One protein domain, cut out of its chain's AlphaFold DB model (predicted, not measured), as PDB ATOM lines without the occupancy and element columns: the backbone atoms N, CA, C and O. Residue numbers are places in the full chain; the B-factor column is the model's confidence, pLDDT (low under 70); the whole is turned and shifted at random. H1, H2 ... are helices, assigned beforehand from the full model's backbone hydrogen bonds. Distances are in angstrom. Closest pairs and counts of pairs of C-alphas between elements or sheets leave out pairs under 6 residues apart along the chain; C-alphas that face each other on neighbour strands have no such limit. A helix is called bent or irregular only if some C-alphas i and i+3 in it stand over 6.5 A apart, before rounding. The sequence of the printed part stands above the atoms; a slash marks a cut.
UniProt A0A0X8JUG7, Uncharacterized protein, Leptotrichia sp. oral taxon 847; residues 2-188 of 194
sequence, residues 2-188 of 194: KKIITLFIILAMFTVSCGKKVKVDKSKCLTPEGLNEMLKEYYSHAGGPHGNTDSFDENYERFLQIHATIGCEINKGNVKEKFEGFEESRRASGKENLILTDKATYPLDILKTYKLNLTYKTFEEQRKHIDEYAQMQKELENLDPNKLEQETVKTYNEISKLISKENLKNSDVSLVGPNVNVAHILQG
ATOM      1  N   LYS A   2      27.527  30.035 -63.342       44.31
ATOM      2  CA  LYS A   2      27.071  28.691 -62.901       44.31
ATOM      3  C   LYS A   2      27.347  28.343 -61.422       44.31
ATOM      4  O   LYS A   2      26.554  27.634 -60.828       44.31
ATOM      5  N   LYS A   3      28.418  28.872 -60.810       44.66
ATOM      6  CA  LYS A   3      28.794  28.553 -59.412       44.66
ATOM      7  C   LYS A   3      27.949  29.259 -58.337       44.66
ATOM      8  O   LYS A   3      27.886  28.775 -57.217       44.66
ATOM      9  N   ILE A   4      27.294  30.375 -58.671       51.34
ATOM     10  CA  ILE A   4      26.462  31.133 -57.715       51.34
ATOM     11  C   ILE A   4      25.070  30.493 -57.587       51.34
ATOM     12  O   ILE A   4      24.525  30.428 -56.493       51.34
ATOM     13  N   ILE A   5      24.532  29.931 -58.676       52.50
ATOM     14  CA  ILE A   5      23.210  29.282 -58.683       52.50
ATOM     15  C   ILE A   5      23.210  28.014 -57.809       52.50
ATOM     16  O   ILE A   5      22.260  27.781 -57.070       52.50
ATOM     17  N   THR A   6      24.297  27.237 -57.812       49.81
ATOM     18  CA  THR A   6      24.416  26.033 -56.967       49.81
ATOM     19  C   THR A   6      24.459  26.367 -55.470       49.81
ATOM     20  O   THR A   6      23.907  25.620 -54.667       49.81
ATOM     21  N   LEU A   7      25.047  27.507 -55.087       43.22
ATOM     22  CA  LEU A   7      25.129  27.928 -53.684       43.22
ATOM     23  C   LEU A   7      23.758  28.358 -53.131       43.22
ATOM     24  O   LEU A   7      23.448  28.072 -51.981       43.22
ATOM     25  N   PHE A   8      22.912  28.975 -53.963       45.22
ATOM     26  CA  PHE A   8      21.548  29.354 -53.579       45.22
ATOM     27  C   PHE A   8      20.604  28.157 -53.433       45.22
ATOM     28  O   PHE A   8      19.714  28.205 -52.595       45.22
ATOM     29  N   ILE A   9      20.811  27.067 -54.181       50.66
ATOM     30  CA  ILE A   9      20.004  25.844 -54.031       50.66
ATOM     31  C   ILE A   9      20.348  25.120 -52.718       50.66
ATOM     32  O   ILE A   9      19.456  24.611 -52.050       50.66
ATOM     33  N   ILE A  10      21.620  25.139 -52.300       46.69
ATOM     34  CA  ILE A  10      22.039  24.563 -51.012       46.69
ATOM     35  C   ILE A  10      21.603  25.460 -49.844       46.69
ATOM     36  O   ILE A  10      21.152  24.940 -48.832       46.69
ATOM     37  N   LEU A  11      21.630  26.792 -49.991       39.72
ATOM     38  CA  LEU A  11      21.088  27.702 -48.970       39.72
ATOM     39  C   LEU A  11      19.556  27.622 -48.858       39.72
ATOM     40  O   LEU A  11      19.026  27.732 -47.759       39.72
ATOM     41  N   ALA A  12      18.847  27.390 -49.968       43.78
ATOM     42  CA  ALA A  12      17.390  27.241 -49.979       43.78
ATOM     43  C   ALA A  12      16.911  25.930 -49.332       43.78
ATOM     44  O   ALA A  12      15.784  25.880 -48.843       43.78
ATOM     45  N   MET A  13      17.766  24.900 -49.251       42.16
ATOM     46  CA  MET A  13      17.490  23.710 -48.433       42.16
ATOM     47  C   MET A  13      17.561  23.995 -46.922       42.16
ATOM     48  O   MET A  13      17.004  23.233 -46.142       42.16
ATOM     49  N   PHE A  14      18.156  25.118 -46.499       40.84
ATOM     50  CA  PHE A  14      18.207  25.544 -45.092       40.84
ATOM     51  C   PHE A  14      17.153  26.596 -44.715       40.84
ATOM     52  O   PHE A  14      17.138  27.065 -43.577       40.84
ATOM     53  N   THR A  15      16.257  26.983 -45.629       43.50
ATOM     54  CA  THR A  15      15.316  28.087 -45.382       43.50
ATOM     55  C   THR A  15      13.856  27.761 -45.677       43.50
ATOM     56  O   THR A  15      13.197  28.623 -46.229       43.50
ATOM     57  N   VAL A  16      13.310  26.597 -45.294       43.47
ATOM     58  CA  VAL A  16      11.885  26.486 -44.886       43.47
ATOM     59  C   VAL A  16      11.656  25.265 -43.966       43.47
ATOM     60  O   VAL A  16      10.953  24.328 -44.316       43.47
ATOM     61  N   SER A  17      12.155  25.302 -42.732       40.38
ATOM     62  CA  SER A  17      11.282  24.922 -41.610       40.38
ATOM     63  C   SER A  17      11.030  26.192 -40.802       40.38
ATOM     64  O   SER A  17      11.504  26.395 -39.688       40.38
ATOM     65  N   CYS A  18      10.264  27.115 -41.390       46.03
ATOM     66  CA  CYS A  18       9.462  28.028 -40.578       46.03
ATOM     67  C   CYS A  18       8.241  27.261 -40.053       46.03
ATOM     68  O   CYS A  18       7.099  27.678 -40.242       46.03
ATOM     69  N   GLY A  19       8.479  26.111 -39.414       53.44
ATOM     70  CA  GLY A  19       7.488  25.464 -38.578       53.44
ATOM     71  C   GLY A  19       7.066  26.448 -37.491       53.44
ATOM     72  O   GLY A  19       7.883  27.170 -36.909       53.44
ATOM     73  N   LYS A  20       5.760  26.547 -37.246       65.19
ATOM     74  CA  LYS A  20       5.225  27.380 -36.171       65.19
ATOM     75  C   LYS A  20       5.811  26.875 -34.851       65.19
ATOM     76  O   LYS A  20       5.460  25.787 -34.408       65.19
ATOM     77  N   LYS A  21       6.694  27.668 -34.236       82.38
ATOM     78  CA  LYS A  21       7.269  27.347 -32.926       82.38
ATOM     79  C   LYS A  21       6.154  27.079 -31.919       82.38
ATOM     80  O   LYS A  21       5.190  27.846 -31.835       82.38
ATOM     81  N   VAL A  22       6.286  25.997 -31.161       91.44
ATOM     82  CA  VAL A  22       5.370  25.660 -30.073       91.44
ATOM     83  C   VAL A  22       5.689  26.508 -28.845       91.44
ATOM     84  O   VAL A  22       6.845  26.868 -28.595       91.44
ATOM     85  N   LYS A  23       4.664  26.857 -28.063       93.56
ATOM     86  CA  LYS A  23       4.858  27.586 -26.807       93.56
ATOM     87  C   LYS A  23       5.362  26.607 -25.749       93.56
ATOM     88  O   LYS A  23       4.687  25.626 -25.468       93.56
ATOM     89  N   VAL A  24       6.517  26.900 -25.157       94.19
ATOM     90  CA  VAL A  24       7.167  26.031 -24.171       94.19
ATOM     91  C   VAL A  24       7.754  26.856 -23.030       94.19
ATOM     92  O   VAL A  24       8.309  27.933 -23.263       94.19
ATOM     93  N   ASP A  25       7.637  26.353 -21.802       93.94
ATOM     94  CA  ASP A  25       8.422  26.848 -20.673       93.94
ATOM     95  C   ASP A  25       9.833  26.259 -20.756       93.94
ATOM     96  O   ASP A  25      10.079  25.115 -20.377       93.94
ATOM     97  N   LYS A  26      10.767  27.053 -21.284       94.19
ATOM     98  CA  LYS A  26      12.148  26.615 -21.504       94.19
ATOM     99  C   LYS A  26      12.893  26.275 -20.215       94.19
ATOM    100  O   LYS A  26      13.865  25.534 -20.287       94.19
ATOM    101  N   SER A  27      12.461  26.800 -19.065       96.25
ATOM    102  CA  SER A  27      13.109  26.517 -17.779       96.25
ATOM    103  C   SER A  27      12.907  25.071 -17.318       96.25
ATOM    104  O   SER A  27      13.676  24.578 -16.500       96.25
ATOM    105  N   LYS A  28      11.899  24.383 -17.870       96.50
ATOM    106  CA  LYS A  28      11.571  22.984 -17.568       96.50
ATOM    107  C   LYS A  28      12.162  21.983 -18.564       96.50
ATOM    108  O   LYS A  28      11.998  20.784 -18.369       96.50
ATOM    109  N   CYS A  29      12.811  22.445 -19.633       96.88
ATOM    110  CA  CYS A  29      13.405  21.557 -20.626       96.88
ATOM    111  C   CYS A  29      14.659  20.882 -20.066       96.88
ATOM    112  O   CYS A  29      15.547  21.555 -19.545       96.88
ATOM    113  N   LEU A  30      14.742  19.565 -20.217       97.25
ATOM    114  CA  LEU A  30      15.868  18.764 -19.758       97.25
ATOM    115  C   LEU A  30      16.868  18.534 -20.897       97.25
ATOM    116  O   LEU A  30      16.499  18.469 -22.073       97.25
ATOM    117  N   THR A  31      18.147  18.398 -20.543       95.88
ATOM    118  CA  THR A  31      19.148  17.798 -21.439       95.88
ATOM    119  C   THR A  31      18.938  16.278 -21.494       95.88
ATOM    120  O   THR A  31      18.184  15.749 -20.671       95.88
ATOM    121  N   PRO A  32      19.579  15.552 -22.425       93.44
ATOM    122  CA  PRO A  32      19.537  14.089 -22.418       93.44
ATOM    123  C   PRO A  32      20.001  13.485 -21.086       93.44
ATOM    124  O   PRO A  32      19.384  12.555 -20.570       93.44
ATOM    125  N   GLU A  33      21.044  14.045 -20.473       93.12
ATOM    126  CA  GLU A  33      21.543  13.609 -19.165       93.12
ATOM    127  C   GLU A  33      20.517  13.888 -18.064       93.12
ATOM    128  O   GLU A  33      20.203  12.993 -17.286       93.12
ATOM    129  N   GLY A  34      19.931  15.092 -18.042       95.00
ATOM    130  CA  GLY A  34      18.920  15.457 -17.048       95.00
ATOM    131  C   GLY A  34      17.628  14.642 -17.167       95.00
ATOM    132  O   GLY A  34      17.016  14.310 -16.154       95.00
ATOM    133  N   LEU A  35      17.221  14.280 -18.389       94.25
ATOM    134  CA  LEU A  35      16.083  13.390 -18.624       94.25
ATOM    135  C   LEU A  35      16.364  11.991 -18.060       94.25
ATOM    136  O   LEU A  35      15.543  11.453 -17.319       94.25
ATOM    137  N   ASN A  36      17.553  11.449 -18.334       91.31
ATOM    138  CA  ASN A  36      17.996  10.163 -17.796       91.31
ATOM    139  C   ASN A  36      18.114  10.164 -16.263       91.31
ATOM    140  O   ASN A  36      17.731   9.187 -15.624       91.31
ATOM    141  N   GLU A  37      18.636  11.231 -15.656       92.06
ATOM    142  CA  GLU A  37      18.720  11.363 -14.195       92.06
ATOM    143  C   GLU A  37      17.334  11.388 -13.544       92.06
ATOM    144  O   GLU A  37      17.090  10.625 -12.609       92.06
ATOM    145  N   MET A  38      16.405  12.183 -14.086       92.12
ATOM    146  CA  MET A  38      15.020  12.230 -13.608       92.12
ATOM    147  C   MET A  38      14.346  10.853 -13.691       92.12
ATOM    148  O   MET A  38      13.614  10.463 -12.780       92.12
ATOM    149  N   LEU A  39      14.617  10.085 -14.750       89.00
ATOM    150  CA  LEU A  39      14.040   8.753 -14.923       89.00
ATOM    151  C   LEU A  39      14.671   7.720 -14.000       89.00
ATOM    152  O   LEU A  39      13.944   6.919 -13.422       89.00
ATOM    153  N   LYS A  40      15.990   7.765 -13.791       88.06
ATOM    154  CA  LYS A  40      16.652   6.932 -12.777       88.06
ATOM    155  C   LYS A  40      16.059   7.171 -11.396       88.06
ATOM    156  O   LYS A  40      15.795   6.207 -10.688       88.06
ATOM    157  N   GLU A  41      15.806   8.427 -11.032       87.81
ATOM    158  CA  GLU A  41      15.123   8.764  -9.781       87.81
ATOM    159  C   GLU A  41      13.708   8.161  -9.751       87.81
ATOM    160  O   GLU A  41      13.394   7.373  -8.857       87.81
ATOM    161  N   TYR A  42      12.895   8.428 -10.779       86.69
ATOM    162  CA  TYR A  42      11.534   7.898 -10.913       86.69
ATOM    163  C   TYR A  42      11.470   6.361 -10.804       86.69
ATOM    164  O   TYR A  42      10.605   5.818 -10.111       86.69
ATOM    165  N   TYR A  43      12.380   5.639 -11.463       82.62
ATOM    166  CA  TYR A  43      12.422   4.176 -11.429       82.62
ATOM    167  C   TYR A  43      13.084   3.623 -10.163       82.62
ATOM    168  O   TYR A  43      12.716   2.535  -9.728       82.62
ATOM    169  N   SER A  44      13.977   4.366  -9.502       82.94
ATOM    170  CA  SER A  44      14.512   3.970  -8.191       82.94
ATOM    171  C   SER A  44      13.426   3.911  -7.111       82.94
ATOM    172  O   SER A  44      13.512   3.104  -6.187       82.94
ATOM    173  N   HIS A  45      12.366   4.709  -7.268       78.50
ATOM    174  CA  HIS A  45      11.177   4.682  -6.416       78.50
ATOM    175  C   HIS A  45      10.105   3.690  -6.900       78.50
ATOM    176  O   HIS A  45       9.100   3.483  -6.219       78.50
ATOM    177  N   ALA A  46      10.302   3.033  -8.050       68.50
ATOM    178  CA  ALA A  46       9.463   1.927  -8.512       68.50
ATOM    179  C   ALA A  46       9.842   0.629  -7.769       68.50
ATOM    180  O   ALA A  46      10.329  -0.346  -8.337       68.50
ATOM    181  N   GLY A  47       9.658   0.636  -6.450       52.56
ATOM    182  CA  GLY A  47      10.025  -0.455  -5.554       52.56
ATOM    183  C   GLY A  47       8.983  -1.575  -5.513       52.56
ATOM    184  O   GLY A  47       8.215  -1.674  -4.559       52.56
ATOM    185  N   GLY A  48       8.991  -2.470  -6.505       51.00
ATOM    186  CA  GLY A  48       8.302  -3.768  -6.436       51.00
ATOM    187  C   GLY A  48       6.880  -3.817  -7.031       51.00
ATOM    188  O   GLY A  48       6.495  -2.936  -7.798       51.00
ATOM    189  N   PRO A  49       6.083  -4.868  -6.726       41.53
ATOM    190  CA  PRO A  49       4.865  -5.244  -7.468       41.53
ATOM    191  C   PRO A  49       3.708  -4.226  -7.422       41.53
ATOM    192  O   PRO A  49       2.659  -4.480  -8.012       41.53
ATOM    193  N   HIS A  50       3.881  -3.090  -6.742       42.53
ATOM    194  CA  HIS A  50       2.869  -2.044  -6.561       42.53
ATOM    195  C   HIS A  50       3.182  -0.719  -7.288       42.53
ATOM    196  O   HIS A  50       2.371   0.199  -7.215       42.53
ATOM    197  N   GLY A  51       4.287  -0.631  -8.042       58.22
ATOM    198  CA  GLY A  51       4.614   0.539  -8.871       58.22
ATOM    199  C   GLY A  51       5.374   1.659  -8.144       58.22
ATOM    200  O   GLY A  51       5.857   1.475  -7.030       58.22
ATOM    201  N   ASN A  52       5.531   2.803  -8.820       67.00
ATOM    202  CA  ASN A  52       6.177   4.017  -8.296       67.00
ATOM    203  C   ASN A  52       5.367   4.602  -7.116       67.00
ATOM    204  O   ASN A  52       4.146   4.731  -7.213       67.00
ATOM    205  N   THR A  53       6.043   4.936  -6.009       70.62
ATOM    206  CA  THR A  53       5.420   5.441  -4.768       70.62
ATOM    207  C   THR A  53       5.344   6.967  -4.663       70.62
ATOM    208  O   THR A  53       4.927   7.481  -3.624       70.62
ATOM    209  N   ASP A  54       5.774   7.696  -5.691       82.44
ATOM    210  CA  ASP A  54       5.826   9.154  -5.662       82.44
ATOM    211  C   ASP A  54       4.426   9.765  -5.701       82.44
ATOM    212  O   ASP A  54       3.464   9.215  -6.251       82.44
ATOM    213  N   SER A  55       4.315  10.953  -5.122       88.12
ATOM    214  CA  SER A  55       3.063  11.694  -5.090       88.12
ATOM    215  C   SER A  55       2.601  12.103  -6.494       88.12
ATOM    216  O   SER A  55       3.381  12.215  -7.446       88.12
ATOM    217  N   PHE A  56       1.305  12.403  -6.627       89.19
ATOM    218  CA  PHE A  56       0.771  12.988  -7.860       89.19
ATOM    219  C   PHE A  56       1.505  14.280  -8.242       89.19
ATOM    220  O   PHE A  56       1.781  14.495  -9.418       89.19
ATOM    221  N   ASP A  57       1.830  15.136  -7.268       91.94
ATOM    222  CA  ASP A  57       2.487  16.416  -7.534       91.94
ATOM    223  C   ASP A  57       3.914  16.237  -8.075       91.94
ATOM    224  O   ASP A  57       4.282  16.920  -9.030       91.94
ATOM    225  N   GLU A  58       4.688  15.293  -7.536       91.50
ATOM    226  CA  GLU A  58       6.028  14.965  -8.048       91.50
ATOM    227  C   GLU A  58       5.956  14.410  -9.474       91.50
ATOM    228  O   GLU A  58       6.653  14.882 -10.374       91.50
ATOM    229  N   ASN A  59       5.049  13.461  -9.716       89.81
ATOM    230  CA  ASN A  59       4.846  12.899 -11.049       89.81
ATOM    231  C   ASN A  59       4.310  13.933 -12.054       89.81
ATOM    232  O   ASN A  59       4.674  13.898 -13.231       89.81
ATOM    233  N   TYR A  60       3.502  14.892 -11.602       92.75
ATOM    234  CA  TYR A  60       3.036  16.002 -12.426       92.75
ATOM    235  C   TYR A  60       4.175  16.953 -12.813       92.75
ATOM    236  O   TYR A  60       4.247  17.374 -13.967       92.75
ATOM    237  N   GLU A  61       5.093  17.276 -11.899       94.50
ATOM    238  CA  GLU A  61       6.247  18.115 -12.242       94.50
ATOM    239  C   GLU A  61       7.184  17.425 -13.240       94.50
ATOM    240  O   GLU A  61       7.592  18.057 -14.220       94.50
ATOM    241  N   ARG A  62       7.445  16.122 -13.072       93.75
ATOM    242  CA  ARG A  62       8.210  15.328 -14.052       93.75
ATOM    243  C   ARG A  62       7.526  15.302 -15.412       93.75
ATOM    244  O   ARG A  62       8.170  15.511 -16.439       93.75
ATOM    245  N   PHE A  63       6.207  15.128 -15.434       94.06
ATOM    246  CA  PHE A  63       5.427  15.224 -16.663       94.06
ATOM    247  C   PHE A  63       5.581  16.585 -17.352       94.06
ATOM    248  O   PHE A  63       5.815  16.637 -18.562       94.06
ATOM    249  N   LEU A  64       5.511  17.688 -16.600       95.81
ATOM    250  CA  LEU A  64       5.738  19.019 -17.163       95.81
ATOM    251  C   LEU A  64       7.145  19.162 -17.752       95.81
ATOM    252  O   LEU A  64       7.291  19.797 -18.797       95.81
ATOM    253  N   GLN A  65       8.166  18.574 -17.125       97.56
ATOM    254  CA  GLN A  65       9.531  18.565 -17.657       97.56
ATOM    255  C   GLN A  65       9.640  17.750 -18.952       97.56
ATOM    256  O   GLN A  65      10.225  18.227 -19.925       97.56
ATOM    257  N   ILE A  66       9.029  16.563 -19.019       96.81
ATOM    258  CA  ILE A  66       9.002  15.727 -20.232       96.81
ATOM    259  C   ILE A  66       8.287  16.466 -21.371       96.81
ATOM    260  O   ILE A  66       8.837  16.612 -22.464       96.81
ATOM    261  N   HIS A  67       7.090  17.001 -21.114       96.88
ATOM    262  CA  HIS A  67       6.319  17.753 -22.109       96.88
ATOM    263  C   HIS A  67       7.045  19.029 -22.557       96.88
ATOM    264  O   HIS A  67       7.046  19.372 -23.742       96.88
ATOM    265  N   ALA A  68       7.708  19.739 -21.641       97.50
ATOM    266  CA  ALA A  68       8.540  20.882 -22.002       97.50
ATOM    267  C   ALA A  68       9.728  20.456 -22.875       97.50
ATOM    268  O   ALA A  68       9.991  21.084 -23.898       97.50
ATOM    269  N   THR A  69      10.393  19.354 -22.534       98.19
ATOM    270  CA  THR A  69      11.525  18.808 -23.297       98.19
ATOM    271  C   THR A  69      11.121  18.483 -24.735       98.19
ATOM    272  O   THR A  69      11.761  18.981 -25.661       98.19
ATOM    273  N   ILE A  70       9.996  17.788 -24.946       97.94
ATOM    274  CA  ILE A  70       9.431  17.533 -26.285       97.94
ATOM    275  C   ILE A  70       9.235  18.848 -27.055       97.94
ATOM    276  O   ILE A  70       9.668  18.975 -28.199       97.94
ATOM    277  N   GLY A  71       8.622  19.858 -26.428       97.56
ATOM    278  CA  GLY A  71       8.388  21.154 -27.069       97.56
ATOM    279  C   GLY A  71       9.671  21.921 -27.397       97.56
ATOM    280  O   GLY A  71       9.748  22.612 -28.415       97.56
ATOM    281  N   CYS A  72      10.692  21.803 -26.548       97.38
ATOM    282  CA  CYS A  72      12.013  22.363 -26.794       97.38
ATOM    283  C   CYS A  72      12.682  21.709 -28.002       97.38
ATOM    284  O   CYS A  72      13.173  22.440 -28.861       97.38
ATOM    285  N   GLU A  73      12.660  20.380 -28.108       97.12
ATOM    286  CA  GLU A  73      13.232  19.684 -29.262       97.12
ATOM    287  C   GLU A  73      12.453  19.965 -30.554       97.12
ATOM    288  O   GLU A  73      13.071  20.292 -31.564       97.12
ATOM    289  N   ILE A  74      11.111  19.993 -30.524       96.31
ATOM    290  CA  ILE A  74      10.295  20.427 -31.677       96.31
ATOM    291  C   ILE A  74      10.736  21.820 -32.162       96.31
ATOM    292  O   ILE A  74      10.875  22.059 -33.359       96.31
ATOM    293  N   ASN A  75      10.994  22.750 -31.237       95.25
ATOM    294  CA  ASN A  75      11.428  24.109 -31.564       95.25
ATOM    295  C   ASN A  75      12.863  24.215 -32.104       95.25
ATOM    296  O   ASN A  75      13.203  25.268 -32.657       95.25
ATOM    297  N   LYS A  76      13.703  23.184 -31.931       93.25
ATOM    298  CA  LYS A  76      15.024  23.100 -32.574       93.25
ATOM    299  C   LYS A  76      14.920  22.683 -34.046       93.25
ATOM    300  O   LYS A  76      15.874  22.913 -34.785       93.25
ATOM    301  N   GLY A  77      13.771  22.151 -34.473       89.56
ATOM    302  CA  GLY A  77      13.548  21.623 -35.817       89.56
ATOM    303  C   GLY A  77      14.071  20.194 -35.975       89.56
ATOM    304  O   GLY A  77      14.413  19.533 -34.997       89.56
ATOM    305  N   ASN A  78      14.136  19.729 -37.221       91.00
ATOM    306  CA  ASN A  78      14.605  18.393 -37.604       91.00
ATOM    307  C   ASN A  78      13.793  17.225 -37.003       91.00
ATOM    308  O   ASN A  78      14.324  16.146 -36.738       91.00
ATOM    309  N   VAL A  79      12.503  17.448 -36.721       94.25
ATOM    310  CA  VAL A  79      11.629  16.441 -36.091       94.25
ATOM    311  C   VAL A  79      11.547  15.186 -36.954       94.25
ATOM    312  O   VAL A  79      11.652  14.074 -36.441       94.25
ATOM    313  N   LYS A  80      11.380  15.371 -38.267       93.81
ATOM    314  CA  LYS A  80      11.292  14.271 -39.224       93.81
ATOM    315  C   LYS A  80      12.574  13.437 -39.210       93.81
ATOM    316  O   LYS A  80      12.499  12.228 -39.044       93.81
ATOM    317  N   GLU A  81      13.731  14.084 -39.283       95.19
ATOM    318  CA  GLU A  81      15.045  13.442 -39.291       95.19
ATOM    319  C   GLU A  81      15.305  12.658 -37.999       95.19
ATOM    320  O   GLU A  81      15.884  11.576 -38.035       95.19
ATOM    321  N   LYS A  82      14.856  13.166 -36.845       96.31
ATOM    322  CA  LYS A  82      14.952  12.447 -35.564       96.31
ATOM    323  C   LYS A  82      14.062  11.206 -35.527       96.31
ATOM    324  O   LYS A  82      14.470  10.162 -35.026       96.31
ATOM    325  N   PHE A  83      12.853  11.299 -36.073       95.88
ATOM    326  CA  PHE A  83      11.932  10.164 -36.135       95.88
ATOM    327  C   PHE A  83      12.410   9.100 -37.135       95.88
ATOM    328  O   PHE A  83      12.341   7.908 -36.844       95.88
ATOM    329  N   GLU A  84      12.942   9.518 -38.283       94.88
ATOM    330  CA  GLU A  84      13.561   8.623 -39.268       94.88
ATOM    331  C   GLU A  84      14.834   7.974 -38.706       94.88
ATOM    332  O   GLU A  84      14.998   6.762 -38.819       94.88
ATOM    333  N   GLY A  85      15.677   8.730 -37.995       94.88
ATOM    334  CA  GLY A  85      16.856   8.190 -37.314       94.88
ATOM    335  C   GLY A  85      16.510   7.143 -36.248       94.88
ATOM    336  O   GLY A  85      17.228   6.152 -36.099       94.88
ATOM    337  N   PHE A  86      15.381   7.304 -35.551       94.50
ATOM    338  CA  PHE A  86      14.858   6.261 -34.669       94.50
ATOM    339  C   PHE A  86      14.534   4.981 -35.450       94.50
ATOM    340  O   PHE A  86      15.009   3.909 -35.074       94.50
ATOM    341  N   GLU A  87      13.793   5.070 -36.556       93.81
ATOM    342  CA  GLU A  87      13.472   3.901 -37.387       93.81
ATOM    343  C   GLU A  87      14.738   3.217 -37.933       93.81
ATOM    344  O   GLU A  87      14.856   1.989 -37.905       93.81
ATOM    345  N   GLU A  88      15.719   3.999 -38.384       93.25
ATOM    346  CA  GLU A  88      17.010   3.492 -38.855       93.25
ATOM    347  C   GLU A  88      17.778   2.750 -37.758       93.25
ATOM    348  O   GLU A  88      18.298   1.661 -38.012       93.25
ATOM    349  N   SER A  89      17.796   3.267 -36.526       91.94
ATOM    350  CA  SER A  89      18.433   2.565 -35.403       91.94
ATOM    351  C   SER A  89      17.750   1.225 -35.096       91.94
ATOM    352  O   SER A  89      18.423   0.229 -34.823       91.94
ATOM    353  N   ARG A  90      16.417   1.140 -35.242       90.06
ATOM    354  CA  ARG A  90      15.684  -0.129 -35.108       90.06
ATOM    355  C   ARG A  90      16.064  -1.123 -36.201       90.06
ATOM    356  O   ARG A  90      16.316  -2.285 -35.874       90.06
ATOM    357  N   ARG A  91      16.206  -0.687 -37.457       88.31
ATOM    358  CA  ARG A  91      16.726  -1.538 -38.548       88.31
ATOM    359  C   ARG A  91      18.150  -2.023 -38.257       88.31
ATOM    360  O   ARG A  91      18.435  -3.206 -38.422       88.31
ATOM    361  N   ALA A  92      19.022  -1.133 -37.779       87.94
ATOM    362  CA  ALA A  92      20.414  -1.450 -37.460       87.94
ATOM    363  C   ALA A  92      20.549  -2.469 -36.313       87.94
ATOM    364  O   ALA A  92      21.472  -3.279 -36.322       87.94
ATOM    365  N   SER A  93      19.593  -2.496 -35.377       84.00
ATOM    366  CA  SER A  93      19.537  -3.482 -34.284       84.00
ATOM    367  C   SER A  93      19.154  -4.912 -34.714       84.00
ATOM    368  O   SER A  93      18.966  -5.784 -33.868       84.00
ATOM    369  N   GLY A  94      19.037  -5.179 -36.022       76.81
ATOM    370  CA  GLY A  94      18.746  -6.511 -36.568       76.81
ATOM    371  C   GLY A  94      17.256  -6.848 -36.655       76.81
ATOM    372  O   GLY A  94      16.898  -8.003 -36.885       76.81
ATOM    373  N   LYS A  95      16.365  -5.862 -36.496       73.44
ATOM    374  CA  LYS A  95      14.929  -6.050 -36.741       73.44
ATOM    375  C   LYS A  95      14.647  -6.038 -38.245       73.44
ATOM    376  O   LYS A  95      14.467  -4.977 -38.837       73.44
ATOM    377  N   GLU A  96      14.594  -7.220 -38.861       65.69
ATOM    378  CA  GLU A  96      14.309  -7.370 -40.302       65.69
ATOM    379  C   GLU A  96      12.876  -6.952 -40.680       65.69
ATOM    380  O   GLU A  96      12.653  -6.415 -41.763       65.69
ATOM    381  N   ASN A  97      11.909  -7.138 -39.772       79.69
ATOM    382  CA  ASN A  97      10.513  -6.739 -39.955       79.69
ATOM    383  C   ASN A  97      10.127  -5.690 -38.910       79.69
ATOM    384  O   ASN A  97       9.858  -6.026 -37.757       79.69
ATOM    385  N   LEU A  98      10.090  -4.419 -39.316       79.62
ATOM    386  CA  LEU A  98       9.667  -3.331 -38.437       79.62
ATOM    387  C   LEU A  98       8.166  -3.420 -38.146       79.62
ATOM    388  O   LEU A  98       7.340  -3.399 -39.065       79.62
ATOM    389  N   ILE A  99       7.812  -3.459 -36.864       83.44
ATOM    390  CA  ILE A  99       6.425  -3.301 -36.410       83.44
ATOM    391  C   ILE A  99       6.098  -1.814 -36.206       83.44
ATOM    392  O   ILE A  99       6.976  -0.964 -36.301       83.44
ATOM    393  N   LEU A 100       4.833  -1.474 -35.932       80.19
ATOM    394  CA  LEU A 100       4.391  -0.078 -35.757       80.19
ATOM    395  C   LEU A 100       5.257   0.708 -34.759       80.19
ATOM    396  O   LEU A 100       5.591   1.858 -35.025       80.19
ATOM    397  N   THR A 101       5.691   0.072 -33.668       84.19
ATOM    398  CA  THR A 101       6.524   0.699 -32.627       84.19
ATOM    399  C   THR A 101       7.984   0.909 -33.026       84.19
ATOM    400  O   THR A 101       8.746   1.489 -32.259       84.19
ATOM    401  N   ASP A 102       8.386   0.419 -34.197       85.50
ATOM    402  CA  ASP A 102       9.730   0.597 -34.742       85.50
ATOM    403  C   ASP A 102       9.777   1.643 -35.864       85.50
ATOM    404  O   ASP A 102      10.859   1.969 -36.342       85.50
ATOM    405  N   LYS A 103       8.621   2.162 -36.301       91.62
ATOM    406  CA  LYS A 103       8.516   3.105 -37.422       91.62
ATOM    407  C   LYS A 103       8.715   4.554 -36.984       91.62
ATOM    408  O   LYS A 103       8.412   4.919 -35.851       91.62
ATOM    409  N   ALA A 104       9.080   5.415 -37.928       93.38
ATOM    410  CA  ALA A 104       9.203   6.859 -37.729       93.38
ATOM    411  C   ALA A 104       7.879   7.524 -37.306       93.38
ATOM    412  O   ALA A 104       7.871   8.604 -36.723       93.38
ATOM    413  N   THR A 105       6.731   6.893 -37.559       94.94
ATOM    414  CA  THR A 105       5.426   7.389 -37.102       94.94
ATOM    415  C   THR A 105       5.135   7.079 -35.632       94.94
ATOM    416  O   THR A 105       4.244   7.710 -35.062       94.94
ATOM    417  N   TYR A 106       5.888   6.178 -34.991       94.44
ATOM    418  CA  TYR A 106       5.673   5.771 -33.598       94.44
ATOM    419  C   TYR A 106       5.647   6.939 -32.597       94.44
ATOM    420  O   TYR A 106       4.739   6.986 -31.767       94.44
ATOM    421  N   PRO A 107       6.553   7.933 -32.648       96.25
ATOM    422  CA  PRO A 107       6.499   9.021 -31.675       96.25
ATOM    423  C   PRO A 107       5.241   9.888 -31.841       96.25
ATOM    424  O   PRO A 107       4.674  10.356 -30.853       96.25
ATOM    425  N   LEU A 108       4.760  10.071 -33.078       97.00
ATOM    426  CA  LEU A 108       3.491  10.755 -33.331       97.00
ATOM    427  C   LEU A 108       2.296   9.923 -32.846       97.00
ATOM    428  O   LEU A 108       1.354  10.496 -32.300       97.00
ATOM    429  N   ASP A 109       2.345   8.599 -33.002       95.81
ATOM    430  CA  ASP A 109       1.348   7.687 -32.434       95.81
ATOM    431  C   ASP A 109       1.235   7.854 -30.916       95.81
ATOM    432  O   ASP A 109       0.146   8.086 -30.387       95.81
ATOM    433  N   ILE A 110       2.374   7.857 -30.218       95.25
ATOM    434  CA  ILE A 110       2.421   8.090 -28.775       95.25
ATOM    435  C   ILE A 110       1.753   9.416 -28.401       95.25
ATOM    436  O   ILE A 110       0.904   9.439 -27.512       95.25
ATOM    437  N   LEU A 111       2.079  10.512 -29.094       96.56
ATOM    438  CA  LEU A 111       1.478  11.815 -28.809       96.56
ATOM    439  C   LEU A 111      -0.035  11.827 -29.078       96.56
ATOM    440  O   LEU A 111      -0.803  12.352 -28.268       96.56
ATOM    441  N   LYS A 112      -0.496  11.249 -30.192       95.94
ATOM    442  CA  LYS A 112      -1.931  11.218 -30.516       95.94
ATOM    443  C   LYS A 112      -2.711  10.338 -29.540       95.94
ATOM    444  O   LYS A 112      -3.746  10.772 -29.036       95.94
ATOM    445  N   THR A 113      -2.173   9.171 -29.194       93.94
ATOM    446  CA  THR A 113      -2.715   8.293 -28.149       93.94
ATOM    447  C   THR A 113      -2.788   9.031 -26.815       93.94
ATOM    448  O   THR A 113      -3.816   9.014 -26.140       93.94
ATOM    449  N   TYR A 114      -1.730   9.757 -26.453       93.19
ATOM    450  CA  TYR A 114      -1.697  10.520 -25.213       93.19
ATOM    451  C   TYR A 114      -2.760  11.622 -25.176       93.19
ATOM    452  O   TYR A 114      -3.458  11.780 -24.176       93.19
ATOM    453  N   LYS A 115      -2.950  12.345 -26.284       94.50
ATOM    454  CA  LYS A 115      -4.030  13.330 -26.422       94.50
ATOM    455  C   LYS A 115      -5.408  12.699 -26.186       94.50
ATOM    456  O   LYS A 115      -6.233  13.305 -25.499       94.50
ATOM    457  N   LEU A 116      -5.669  11.514 -26.744       93.12
ATOM    458  CA  LEU A 116      -6.936  10.807 -26.528       93.12
ATOM    459  C   LEU A 116      -7.094  10.404 -25.060       93.12
ATOM    460  O   LEU A 116      -8.142  10.675 -24.486       93.12
ATOM    461  N   ASN A 117      -6.045   9.890 -24.413       91.12
ATOM    462  CA  ASN A 117      -6.090   9.554 -22.986       91.12
ATOM    463  C   ASN A 117      -6.366  10.787 -22.105       91.12
ATOM    464  O   ASN A 117      -7.147  10.712 -21.161       91.12
ATOM    465  N   LEU A 118      -5.777  11.945 -22.430       91.19
ATOM    466  CA  LEU A 118      -6.053  13.209 -21.736       91.19
ATOM    467  C   LEU A 118      -7.485  13.717 -21.953       91.19
ATOM    468  O   LEU A 118      -8.039  14.407 -21.095       91.19
ATOM    469  N   THR A 119      -8.068  13.409 -23.111       93.12
ATOM    470  CA  THR A 119      -9.449  13.770 -23.449       93.12
ATOM    471  C   THR A 119     -10.425  12.850 -22.711       93.12
ATOM    472  O   THR A 119     -11.323  13.321 -22.013       93.12
ATOM    473  N   TYR A 120     -10.189  11.543 -22.798       91.81
ATOM    474  CA  TYR A 120     -10.966  10.466 -22.192       91.81
ATOM    475  C   TYR A 120     -10.259   9.983 -20.925       91.81
ATOM    476  O   TYR A 120      -9.651   8.925 -20.879       91.81
ATOM    477  N   LYS A 121     -10.289  10.811 -19.889       89.12
ATOM    478  CA  LYS A 121      -9.437  10.727 -18.689       89.12
ATOM    479  C   LYS A 121      -9.409   9.379 -17.948       89.12
ATOM    480  O   LYS A 121      -8.512   9.199 -17.126       89.12
ATOM    481  N   THR A 122     -10.365   8.480 -18.178       89.31
ATOM    482  CA  THR A 122     -10.503   7.185 -17.489       89.31
ATOM    483  C   THR A 122     -10.512   6.025 -18.478       89.31
ATOM    484  O   THR A 122     -10.923   6.183 -19.631       89.31
ATOM    485  N   PHE A 123     -10.136   4.827 -18.026       86.94
ATOM    486  CA  PHE A 123     -10.180   3.630 -18.878       86.94
ATOM    487  C   PHE A 123     -11.585   3.322 -19.413       86.94
ATOM    488  O   PHE A 123     -11.732   2.847 -20.541       86.94
ATOM    489  N   GLU A 124     -12.628   3.577 -18.617       90.94
ATOM    490  CA  GLU A 124     -14.013   3.347 -19.040       90.94
ATOM    491  C   GLU A 124     -14.396   4.250 -20.217       90.94
ATOM    492  O   GLU A 124     -14.959   3.769 -21.201       90.94
ATOM    493  N   GLU A 125     -14.040   5.535 -20.148       91.75
ATOM    494  CA  GLU A 125     -14.283   6.471 -21.244       91.75
ATOM    495  C   GLU A 125     -13.433   6.108 -22.464       91.75
ATOM    496  O   GLU A 125     -13.965   5.998 -23.563       91.75
ATOM    497  N   GLN A 126     -12.145   5.793 -22.290       89.69
ATOM    498  CA  GLN A 126     -11.266   5.394 -23.403       89.69
ATOM    499  C   GLN A 126     -11.833   4.212 -24.193       89.69
ATOM    500  O   GLN A 126     -11.798   4.215 -25.423       89.69
ATOM    501  N   ARG A 127     -12.412   3.219 -23.504       89.81
ATOM    502  CA  ARG A 127     -13.028   2.051 -24.148       89.81
ATOM    503  C   ARG A 127     -14.224   2.406 -25.029       89.81
ATOM    504  O   ARG A 127     -14.441   1.717 -26.023       89.81
ATOM    505  N   LYS A 128     -14.984   3.455 -24.697       94.50
ATOM    506  CA  LYS A 128     -16.122   3.928 -25.509       94.50
ATOM    507  C   LYS A 128     -15.666   4.549 -26.833       94.50
ATOM    508  O   LYS A 128     -16.442   4.579 -27.781       94.50
ATOM    509  N   HIS A 129     -14.403   4.966 -26.911       92.88
ATOM    510  CA  HIS A 129     -13.801   5.625 -28.071       92.88
ATOM    511  C   HIS A 129     -12.755   4.749 -28.781       92.88
ATOM    512  O   HIS A 129     -11.894   5.265 -29.489       92.88
ATOM    513  N   ILE A 130     -12.818   3.418 -28.632       90.06
ATOM    514  CA  ILE A 130     -11.851   2.487 -29.245       90.06
ATOM    515  C   ILE A 130     -11.756   2.635 -30.775       90.06
ATOM    516  O   ILE A 130     -10.672   2.512 -31.347       90.06
ATOM    517  N   ASP A 131     -12.866   2.976 -31.431       93.62
ATOM    518  CA  ASP A 131     -12.910   3.202 -32.876       93.62
ATOM    519  C   ASP A 131     -12.102   4.440 -33.296       93.62
ATOM    520  O   ASP A 131     -11.502   4.446 -34.372       93.62
ATOM    521  N   GLU A 132     -12.007   5.465 -32.439       94.19
ATOM    522  CA  GLU A 132     -11.162   6.639 -32.691       94.19
ATOM    523  C   GLU A 132      -9.678   6.270 -32.660       94.19
ATOM    524  O   GLU A 132      -8.917   6.733 -33.511       94.19
ATOM    525  N   TYR A 133      -9.265   5.381 -31.747       88.88
ATOM    526  CA  TYR A 133      -7.899   4.849 -31.735       88.88
ATOM    527  C   TYR A 133      -7.609   4.044 -33.005       88.88
ATOM    528  O   TYR A 133      -6.563   4.228 -33.627       88.88
ATOM    529  N   ALA A 134      -8.537   3.185 -33.434       91.94
ATOM    530  CA  ALA A 134      -8.368   2.397 -34.652       91.94
ATOM    531  C   ALA A 134      -8.284   3.284 -35.908       91.94
ATOM    532  O   ALA A 134      -7.471   3.034 -36.801       91.94
ATOM    533  N   GLN A 135      -9.101   4.336 -35.975       94.75
ATOM    534  CA  GLN A 135      -9.069   5.308 -37.064       94.75
ATOM    535  C   GLN A 135      -7.758   6.105 -37.070       94.75
ATOM    536  O   GLN A 135      -7.129   6.242 -38.119       94.75
ATOM    537  N   MET A 136      -7.300   6.559 -35.904       94.75
ATOM    538  CA  MET A 136      -6.016   7.242 -35.740       94.75
ATOM    539  C   MET A 136      -4.843   6.380 -36.233       94.75
ATOM    540  O   MET A 136      -3.980   6.888 -36.948       94.75
ATOM    541  N   GLN A 137      -4.816   5.085 -35.900       91.25
ATOM    542  CA  GLN A 137      -3.775   4.160 -36.368       91.25
ATOM    543  C   GLN A 137      -3.765   4.046 -37.900       91.25
ATOM    544  O   GLN A 137      -2.716   4.203 -38.523       91.25
ATOM    545  N   LYS A 138      -4.936   3.893 -38.534       92.62
ATOM    546  CA  LYS A 138      -5.055   3.872 -40.005       92.62
ATOM    547  C   LYS A 138      -4.583   5.173 -40.653       92.62
ATOM    548  O   LYS A 138      -3.974   5.150 -41.723       92.62
ATOM    549  N   GLU A 139      -4.867   6.318 -40.037       93.12
ATOM    550  CA  GLU A 139      -4.388   7.616 -40.521       93.12
ATOM    551  C   GLU A 139      -2.865   7.736 -40.434       93.12
ATOM    552  O   GLU A 139      -2.251   8.318 -41.325       93.12
ATOM    553  N   LEU A 140      -2.252   7.180 -39.386       93.12
ATOM    554  CA  LEU A 140      -0.800   7.166 -39.212       93.12
ATOM    555  C   LEU A 140      -0.104   6.228 -40.198       93.12
ATOM    556  O   LEU A 140       0.938   6.592 -40.738       93.12
ATOM    557  N   GLU A 141      -0.683   5.060 -40.478       90.50
ATOM    558  CA  GLU A 141      -0.169   4.124 -41.489       90.50
ATOM    559  C   GLU A 141      -0.125   4.739 -42.894       90.50
ATOM    560  O   GLU A 141       0.768   4.421 -43.677       90.50
ATOM    561  N   ASN A 142      -1.070   5.634 -43.197       91.88
ATOM    562  CA  ASN A 142      -1.195   6.308 -44.490       91.88
ATOM    563  C   ASN A 142      -0.688   7.761 -44.464       91.88
ATOM    564  O   ASN A 142      -0.974   8.535 -45.383       91.88
ATOM    565  N   LEU A 143       0.024   8.163 -43.407       94.19
ATOM    566  CA  LEU A 143       0.495   9.534 -43.261       94.19
ATOM    567  C   LEU A 143       1.560   9.839 -44.319       94.19
ATOM    568  O   LEU A 143       2.581   9.161 -44.403       94.19
ATOM    569  N   ASP A 144       1.346  10.909 -45.085       92.12
ATOM    570  CA  ASP A 144       2.389  11.489 -45.933       92.12
ATOM    571  C   ASP A 144       3.601  11.853 -45.052       92.12
ATOM    572  O   ASP A 144       3.451  12.697 -44.159       92.12
ATOM    573  N   PRO A 145       4.797  11.276 -45.288       88.44
ATOM    574  CA  PRO A 145       5.985  11.552 -44.482       88.44
ATOM    575  C   PRO A 145       6.330  13.042 -44.386       88.44
ATOM    576  O   PRO A 145       6.891  13.491 -43.389       88.44
ATOM    577  N   ASN A 146       5.956  13.846 -45.387       90.12
ATOM    578  CA  ASN A 146       6.190  15.291 -45.376       90.12
ATOM    579  C   ASN A 146       5.251  16.054 -44.426       90.12
ATOM    580  O   ASN A 146       5.503  17.215 -44.114       90.12
ATOM    581  N   LYS A 147       4.179  15.417 -43.939       93.12
ATOM    582  CA  LYS A 147       3.251  15.981 -42.944       93.12
ATOM    583  C   LYS A 147       3.598  15.599 -41.505       93.12
ATOM    584  O   LYS A 147       2.960  16.111 -40.585       93.12
ATOM    585  N   LEU A 148       4.594  14.737 -41.289       92.44
ATOM    586  CA  LEU A 148       4.948  14.198 -39.973       92.44
ATOM    587  C   LEU A 148       5.279  15.294 -38.949       92.44
ATOM    588  O   LEU A 148       4.708  15.320 -37.858       92.44
ATOM    589  N   GLU A 149       6.140  16.244 -39.317       93.19
ATOM    590  CA  GLU A 149       6.509  17.372 -38.450       93.19
ATOM    591  C   GLU A 149       5.301  18.271 -38.150       93.19
ATOM    592  O   GLU A 149       5.048  18.618 -36.995       93.19
ATOM    593  N   GLN A 150       4.501  18.594 -39.171       93.94
ATOM    594  CA  GLN A 150       3.306  19.423 -39.015       93.94
ATOM    595  C   GLN A 150       2.295  18.791 -38.048       93.94
ATOM    596  O   GLN A 150       1.787  19.471 -37.151       93.94
ATOM    597  N   GLU A 151       1.996  17.502 -38.213       95.50
ATOM    598  CA  GLU A 151       1.063  16.791 -37.336       95.50
ATOM    599  C   GLU A 151       1.631  16.619 -35.920       95.50
ATOM    600  O   GLU A 151       0.873  16.696 -34.952       95.50
ATOM    601  N   THR A 152       2.953  16.500 -35.770       96.31
ATOM    602  CA  THR A 152       3.627  16.488 -34.459       96.31
ATOM    603  C   THR A 152       3.459  17.822 -33.732       96.31
ATOM    604  O   THR A 152       2.982  17.854 -32.596       96.31
ATOM    605  N   VAL A 153       3.749  18.945 -34.400       96.06
ATOM    606  CA  VAL A 153       3.561  20.306 -33.859       96.06
ATOM    607  C   VAL A 153       2.102  20.553 -33.475       96.06
ATOM    608  O   VAL A 153       1.805  21.118 -32.417       96.06
ATOM    609  N   LYS A 154       1.162  20.145 -34.332       96.00
ATOM    610  CA  LYS A 154      -0.274  20.272 -34.072       96.00
ATOM    611  C   LYS A 154      -0.685  19.471 -32.838       96.00
ATOM    612  O   LYS A 154      -1.273  20.045 -31.924       96.00
ATOM    613  N   THR A 155      -0.319  18.192 -32.786       96.88
ATOM    614  CA  THR A 155      -0.669  17.287 -31.683       96.88
ATOM    615  C   THR A 155      -0.083  17.781 -30.360       96.88
ATOM    616  O   THR A 155      -0.802  17.866 -29.367       96.88
ATOM    617  N   TYR A 156       1.176  18.236 -30.350       97.12
ATOM    618  CA  TYR A 156       1.804  18.850 -29.176       97.12
ATOM    619  C   TYR A 156       1.011  20.048 -28.630       97.12
ATOM    620  O   TYR A 156       0.765  20.167 -27.425       97.12
ATOM    621  N   ASN A 157       0.593  20.955 -29.517       96.56
ATOM    622  CA  ASN A 157      -0.183  22.133 -29.129       96.56
ATOM    623  C   ASN A 157      -1.581  21.763 -28.612       96.56
ATOM    624  O   ASN A 157      -2.131  22.480 -27.779       96.56
ATOM    625  N   GLU A 158      -2.178  20.685 -29.118       96.19
ATOM    626  CA  GLU A 158      -3.465  20.177 -28.641       96.19
ATOM    627  C   GLU A 158      -3.335  19.553 -27.248       96.19
ATOM    628  O   GLU A 158      -4.105  19.919 -26.365       96.19
ATOM    629  N   ILE A 159      -2.310  18.723 -27.018       95.69
ATOM    630  CA  ILE A 159      -1.965  18.189 -25.688       95.69
ATOM    631  C   ILE A 159      -1.762  19.333 -24.693       95.69
ATOM    632  O   ILE A 159      -2.354  19.333 -23.618       95.69
ATOM    633  N   SER A 160      -0.990  20.356 -25.074       95.38
ATOM    634  CA  SER A 160      -0.663  21.498 -24.206       95.38
ATOM    635  C   SER A 160      -1.895  22.230 -23.660       95.38
ATOM    636  O   SER A 160      -1.821  22.840 -22.600       95.38
ATOM    637  N   LYS A 161      -3.030  22.186 -24.370       95.12
ATOM    638  CA  LYS A 161      -4.293  22.803 -23.926       95.12
ATOM    639  C   LYS A 161      -5.035  21.967 -22.884       95.12
ATOM    640  O   LYS A 161      -5.883  22.505 -22.182       95.12
ATOM    641  N   LEU A 162      -4.755  20.667 -22.817       93.31
ATOM    642  CA  LEU A 162      -5.414  19.722 -21.915       93.31
ATOM    643  C   LEU A 162      -4.682  19.608 -20.567       93.31
ATOM    644  O   LEU A 162      -5.292  19.205 -19.575       93.31
ATOM    645  N   ILE A 163      -3.404  19.996 -20.518       92.06
ATOM    646  CA  ILE A 163      -2.562  19.910 -19.323       92.06
ATOM    647  C   ILE A 163      -3.005  20.928 -18.268       92.06
ATOM    648  O   ILE A 163      -2.781  22.132 -18.390       92.06
ATOM    649  N   SER A 164      -3.579  20.419 -17.182       92.19
ATOM    650  CA  SER A 164      -3.714  21.134 -15.916       92.19
ATOM    651  C   SER A 164      -3.728  20.130 -14.766       92.19
ATOM    652  O   SER A 164      -4.166  18.990 -14.942       92.19
ATOM    653  N   LYS A 165      -3.280  20.548 -13.572       92.44
ATOM    654  CA  LYS A 165      -3.362  19.702 -12.366       92.44
ATOM    655  C   LYS A 165      -4.791  19.221 -12.122       92.44
ATOM    656  O   LYS A 165      -5.003  18.045 -11.866       92.44
ATOM    657  N   GLU A 166      -5.769  20.116 -12.247       89.31
ATOM    658  CA  GLU A 166      -7.189  19.801 -12.061       89.31
ATOM    659  C   GLU A 166      -7.685  18.737 -13.048       89.31
ATOM    660  O   GLU A 166      -8.385  17.807 -12.654       89.31
ATOM    661  N   ASN A 167      -7.277  18.826 -14.318       86.19
ATOM    662  CA  ASN A 167      -7.674  17.850 -15.326       86.19
ATOM    663  C   ASN A 167      -7.078  16.463 -15.085       86.19
ATOM    664  O   ASN A 167      -7.719  15.478 -15.447       86.19
ATOM    665  N   LEU A 168      -5.879  16.401 -14.507       89.31
ATOM    666  CA  LEU A 168      -5.085  15.180 -14.385       89.31
ATOM    667  C   LEU A 168      -5.206  14.486 -13.025       89.31
ATOM    668  O   LEU A 168      -4.971  13.286 -12.949       89.31
ATOM    669  N   LYS A 169      -5.610  15.199 -11.967       85.56
ATOM    670  CA  LYS A 169      -5.627  14.681 -10.586       85.56
ATOM    671  C   LYS A 169      -6.439  13.395 -10.394       85.56
ATOM    672  O   LYS A 169      -6.095  12.593  -9.537       85.56
ATOM    673  N   ASN A 170      -7.498  13.210 -11.183       82.94
ATOM    674  CA  ASN A 170      -8.386  12.044 -11.119       82.94
ATOM    675  C   ASN A 170      -8.375  11.236 -12.428       82.94
ATOM    676  O   ASN A 170      -9.378  10.623 -12.784       82.94
ATOM    677  N   SER A 171      -7.291  11.327 -13.198       85.25
ATOM    678  CA  SER A 171      -7.158  10.637 -14.475       85.25
ATOM    679  C   SER A 171      -6.352   9.350 -14.323       85.25
ATOM    680  O   SER A 171      -5.360   9.326 -13.604       85.25
ATOM    681  N   ASP A 172      -6.732   8.317 -15.077       84.38
ATOM    682  CA  ASP A 172      -5.966   7.071 -15.228       84.38
ATOM    683  C   ASP A 172      -4.770   7.231 -16.193       84.38
ATOM    684  O   ASP A 172      -4.087   6.267 -16.545       84.38
ATOM    685  N   VAL A 173      -4.520   8.450 -16.682       83.19
ATOM    686  CA  VAL A 173      -3.428   8.750 -17.608       83.19
ATOM    687  C   VAL A 173      -2.081   8.562 -16.911       83.19
ATOM    688  O   VAL A 173      -1.759   9.252 -15.947       83.19
ATOM    689  N   SER A 174      -1.235   7.702 -17.478       82.88
ATOM    690  CA  SER A 174       0.181   7.641 -17.108       82.88
ATOM    691  C   SER A 174       0.867   8.977 -17.408       82.88
ATOM    692  O   SER A 174       0.906   9.424 -18.553       82.88
ATOM    693  N   LEU A 175       1.413   9.623 -16.376       82.44
ATOM    694  CA  LEU A 175       2.044  10.942 -16.491       82.44
ATOM    695  C   LEU A 175       3.466  10.884 -17.072       82.44
ATOM    696  O   LEU A 175       3.886  11.817 -17.749       82.44
ATOM    697  N   VAL A 176       4.203   9.792 -16.847       80.69
ATOM    698  CA  VAL A 176       5.626   9.688 -17.224       80.69
ATOM    699  C   VAL A 176       5.810   8.884 -18.518       80.69
ATOM    700  O   VAL A 176       6.237   9.425 -19.541       80.69
ATOM    701  N   GLY A 177       5.439   7.602 -18.529       72.44
ATOM    702  CA  GLY A 177       5.408   6.815 -19.769       72.44
ATOM    703  C   GLY A 177       4.150   7.126 -20.585       72.44
ATOM    704  O   GLY A 177       3.152   7.532 -19.992       72.44
ATOM    705  N   PRO A 178       4.087   6.904 -21.910       78.81
ATOM    706  CA  PRO A 178       5.134   6.686 -22.917       78.81
ATOM    707  C   PRO A 178       5.704   7.980 -23.547       78.81
ATOM    708  O   PRO A 178       6.562   7.899 -24.424       78.81
ATOM    709  N   ASN A 179       5.276   9.174 -23.112       86.25
ATOM    710  CA  ASN A 179       5.769  10.457 -23.650       86.25
ATOM    711  C   ASN A 179       7.287  10.624 -23.523       86.25
ATOM    712  O   ASN A 179       7.919  11.251 -24.370       86.25
ATOM    713  N   VAL A 180       7.877  10.029 -22.488       90.94
ATOM    714  CA  VAL A 180       9.326   9.998 -22.296       90.94
ATOM    715  C   VAL A 180      10.085   9.426 -23.502       90.94
ATOM    716  O   VAL A 180      11.116   9.972 -23.884       90.94
ATOM    717  N   ASN A 181       9.537   8.414 -24.183       91.88
ATOM    718  CA  ASN A 181      10.153   7.843 -25.384       91.88
ATOM    719  C   ASN A 181      10.245   8.888 -26.501       91.88
ATOM    720  O   ASN A 181      11.242   8.965 -27.210       91.88
ATOM    721  N   VAL A 182       9.212   9.725 -26.644       95.81
ATOM    722  CA  VAL A 182       9.190  10.809 -27.635       95.81
ATOM    723  C   VAL A 182      10.274  11.839 -27.326       95.81
ATOM    724  O   VAL A 182      10.937  12.313 -28.245       95.81
ATOM    725  N   ALA A 183      10.485  12.161 -26.046       96.56
ATOM    726  CA  ALA A 183      11.536  13.082 -25.627       96.56
ATOM    727  C   ALA A 183      12.938  12.556 -25.989       96.56
ATOM    728  O   ALA A 183      13.693  13.288 -26.629       96.56
ATOM    729  N   HIS A 184      13.252  11.292 -25.680       95.75
ATOM    730  CA  HIS A 184      14.539  10.686 -26.055       95.75
ATOM    731  C   HIS A 184      14.750  10.650 -27.569       95.75
ATOM    732  O   HIS A 184      15.776  11.121 -28.064       95.75
ATOM    733  N   ILE A 185      13.744  10.187 -28.320       96.19
ATOM    734  CA  ILE A 185      13.816  10.130 -29.786       96.19
ATOM    735  C   ILE A 185      14.098  11.516 -30.367       96.19
ATOM    736  O   ILE A 185      14.977  11.671 -31.212       96.19
ATOM    737  N   LEU A 186      13.405  12.550 -29.891       96.94
ATOM    738  CA  LEU A 186      13.634  13.918 -30.350       96.94
ATOM    739  C   LEU A 186      15.017  14.460 -29.960       96.94
ATOM    740  O   LEU A 186      15.625  15.202 -30.733       96.94
ATOM    741  N   GLN A 187      15.558  14.053 -28.812       96.12
ATOM    742  CA  GLN A 187      16.941  14.347 -28.433       96.12
ATOM    743  C   GLN A 187      17.960  13.584 -29.307       96.12
ATOM    744  O   GLN A 187      19.100  14.025 -29.470       96.12
ATOM    745  N   GLY A 188      17.539  12.526 -30.004       94.00
ATOM    746  CA  GLY A 188      18.393  11.648 -30.810       94.00
ATOM    747  C   GLY A 188      19.059  10.541 -30.003       94.00
ATOM    748  O   GLY A 188      20.048   9.978 -30.460       94.00
TER     749      GLY A 188
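Overview. This is residues 2 to 188 of the 194 residues of an uncharacterized protein of Leptotrichia sp. oral taxon 847 (UniProt A0A0X8JUG7). Roughly aligned helices make a compact body: the longest helix H3, the short H10, H5 and H8 make its core, H2 lies beside H3 and H10, and H7 packs on H5. H4 crosses one end of this core, and residues 2 to 16, with H1, stick out as a tail that makes the longest axis. The printed part has 187 residues with ten named helices, H1 to H10 in chain order, and no named strand; the class is all helix. The whole is compact, with a radius of gyration of the C-alphas of 18.3 A, though its outline is elongated, 68 by 38 by 37 A.

Along the chain. H3, residues 56 to 76, is 30.3 A long from first to last C-alpha and begins at C-alpha 56 (0.771, 12.988, -7.860). H10, residues 179 to 187, is 12.8 A long and ends at C-alpha 187 (16.941, 14.347, -28.433). H5, residues 106 to 119, is 19.9 A long, and H8, residues 145 to 162, is 26.6 A long. H8 is irregular: C-alphas 146 and 149 are 7.2 A apart. H4, residues 79 to 92, is 20.0 A long, H2, residues 32 to 44, is 18.2 A long, and H7, residues 130 to 141, is 17.0 A long. H6, residues 123 to 128, and H9, residues 165 to 168, are short. H1, residues 2 to 12, is 16.2 A long and begins at C-alpha 2 (27.071, 28.691, -62.901).

Arrangement. H3 touches H10 with residues 66 to 74 alone, the same way at a shallow tilt of 31 degrees; their closest C-alphas, of Ile 70 and Ala 183, are 5.0 A apart. H10 and H5 are the hub, touching three helices each. They touch each other opposite ways at 35.4 degrees, only just a steep tilt, with the C-alphas of Pro 107 and Val 182 closest at 5.2 A. H5 touches H8, the same way at a shallow tilt of 27 degrees, the C-alphas of Lys 115 and Ile 159 being closest at 5.3 A. H5 also touches H7, opposite ways at a shallow tilt of 25 degrees, with the C-alphas of Asp 109 and Leu 140 closest at 7.1 A. H4 touches H10 about perpendicular, at 86 degrees, with the C-alphas of Lys 82 and Leu 186 closest at 5.6 A. With residues 79 to 80 alone H4 touches H8, where the C-alphas of Val 79 and Glu 149 are closest at 5.7 A. The helix packing is part aligned and part crossed: 3 of these 6 touching pairs are at a shallow tilt. H2 is close to H3 but not clearly touching, with the C-alphas of Met 38 and Arg 62 closest at 7.5 A. H6 is near H5, and H9 is near H3. H1 and H10, for instance, are apart. Each O i to N i+4 pair is within hydrogen-bond range in H2, H3, H4, H5, H7 and H10; the counts are 5 of 7 in H1, 1 of 2 in H6 and 10 of 14 in H8, and H9 is too short for such a pair.

Size, cuts and confidence. The C-alphas farthest apart, of Lys 2 and Pro 49, are 68.7 A apart. Without the stretches that stand free, residues 2 to 16 and 92 to 97, the body spans 41 by 39 by 32 A. The printed part has no cut. The links H1 to H2, H2 to H3 and H4 to H5 are long. The mean pLDDT of the printed part is 85.3, and residues 2 to 20, 46 to 52 and 96 are under 70.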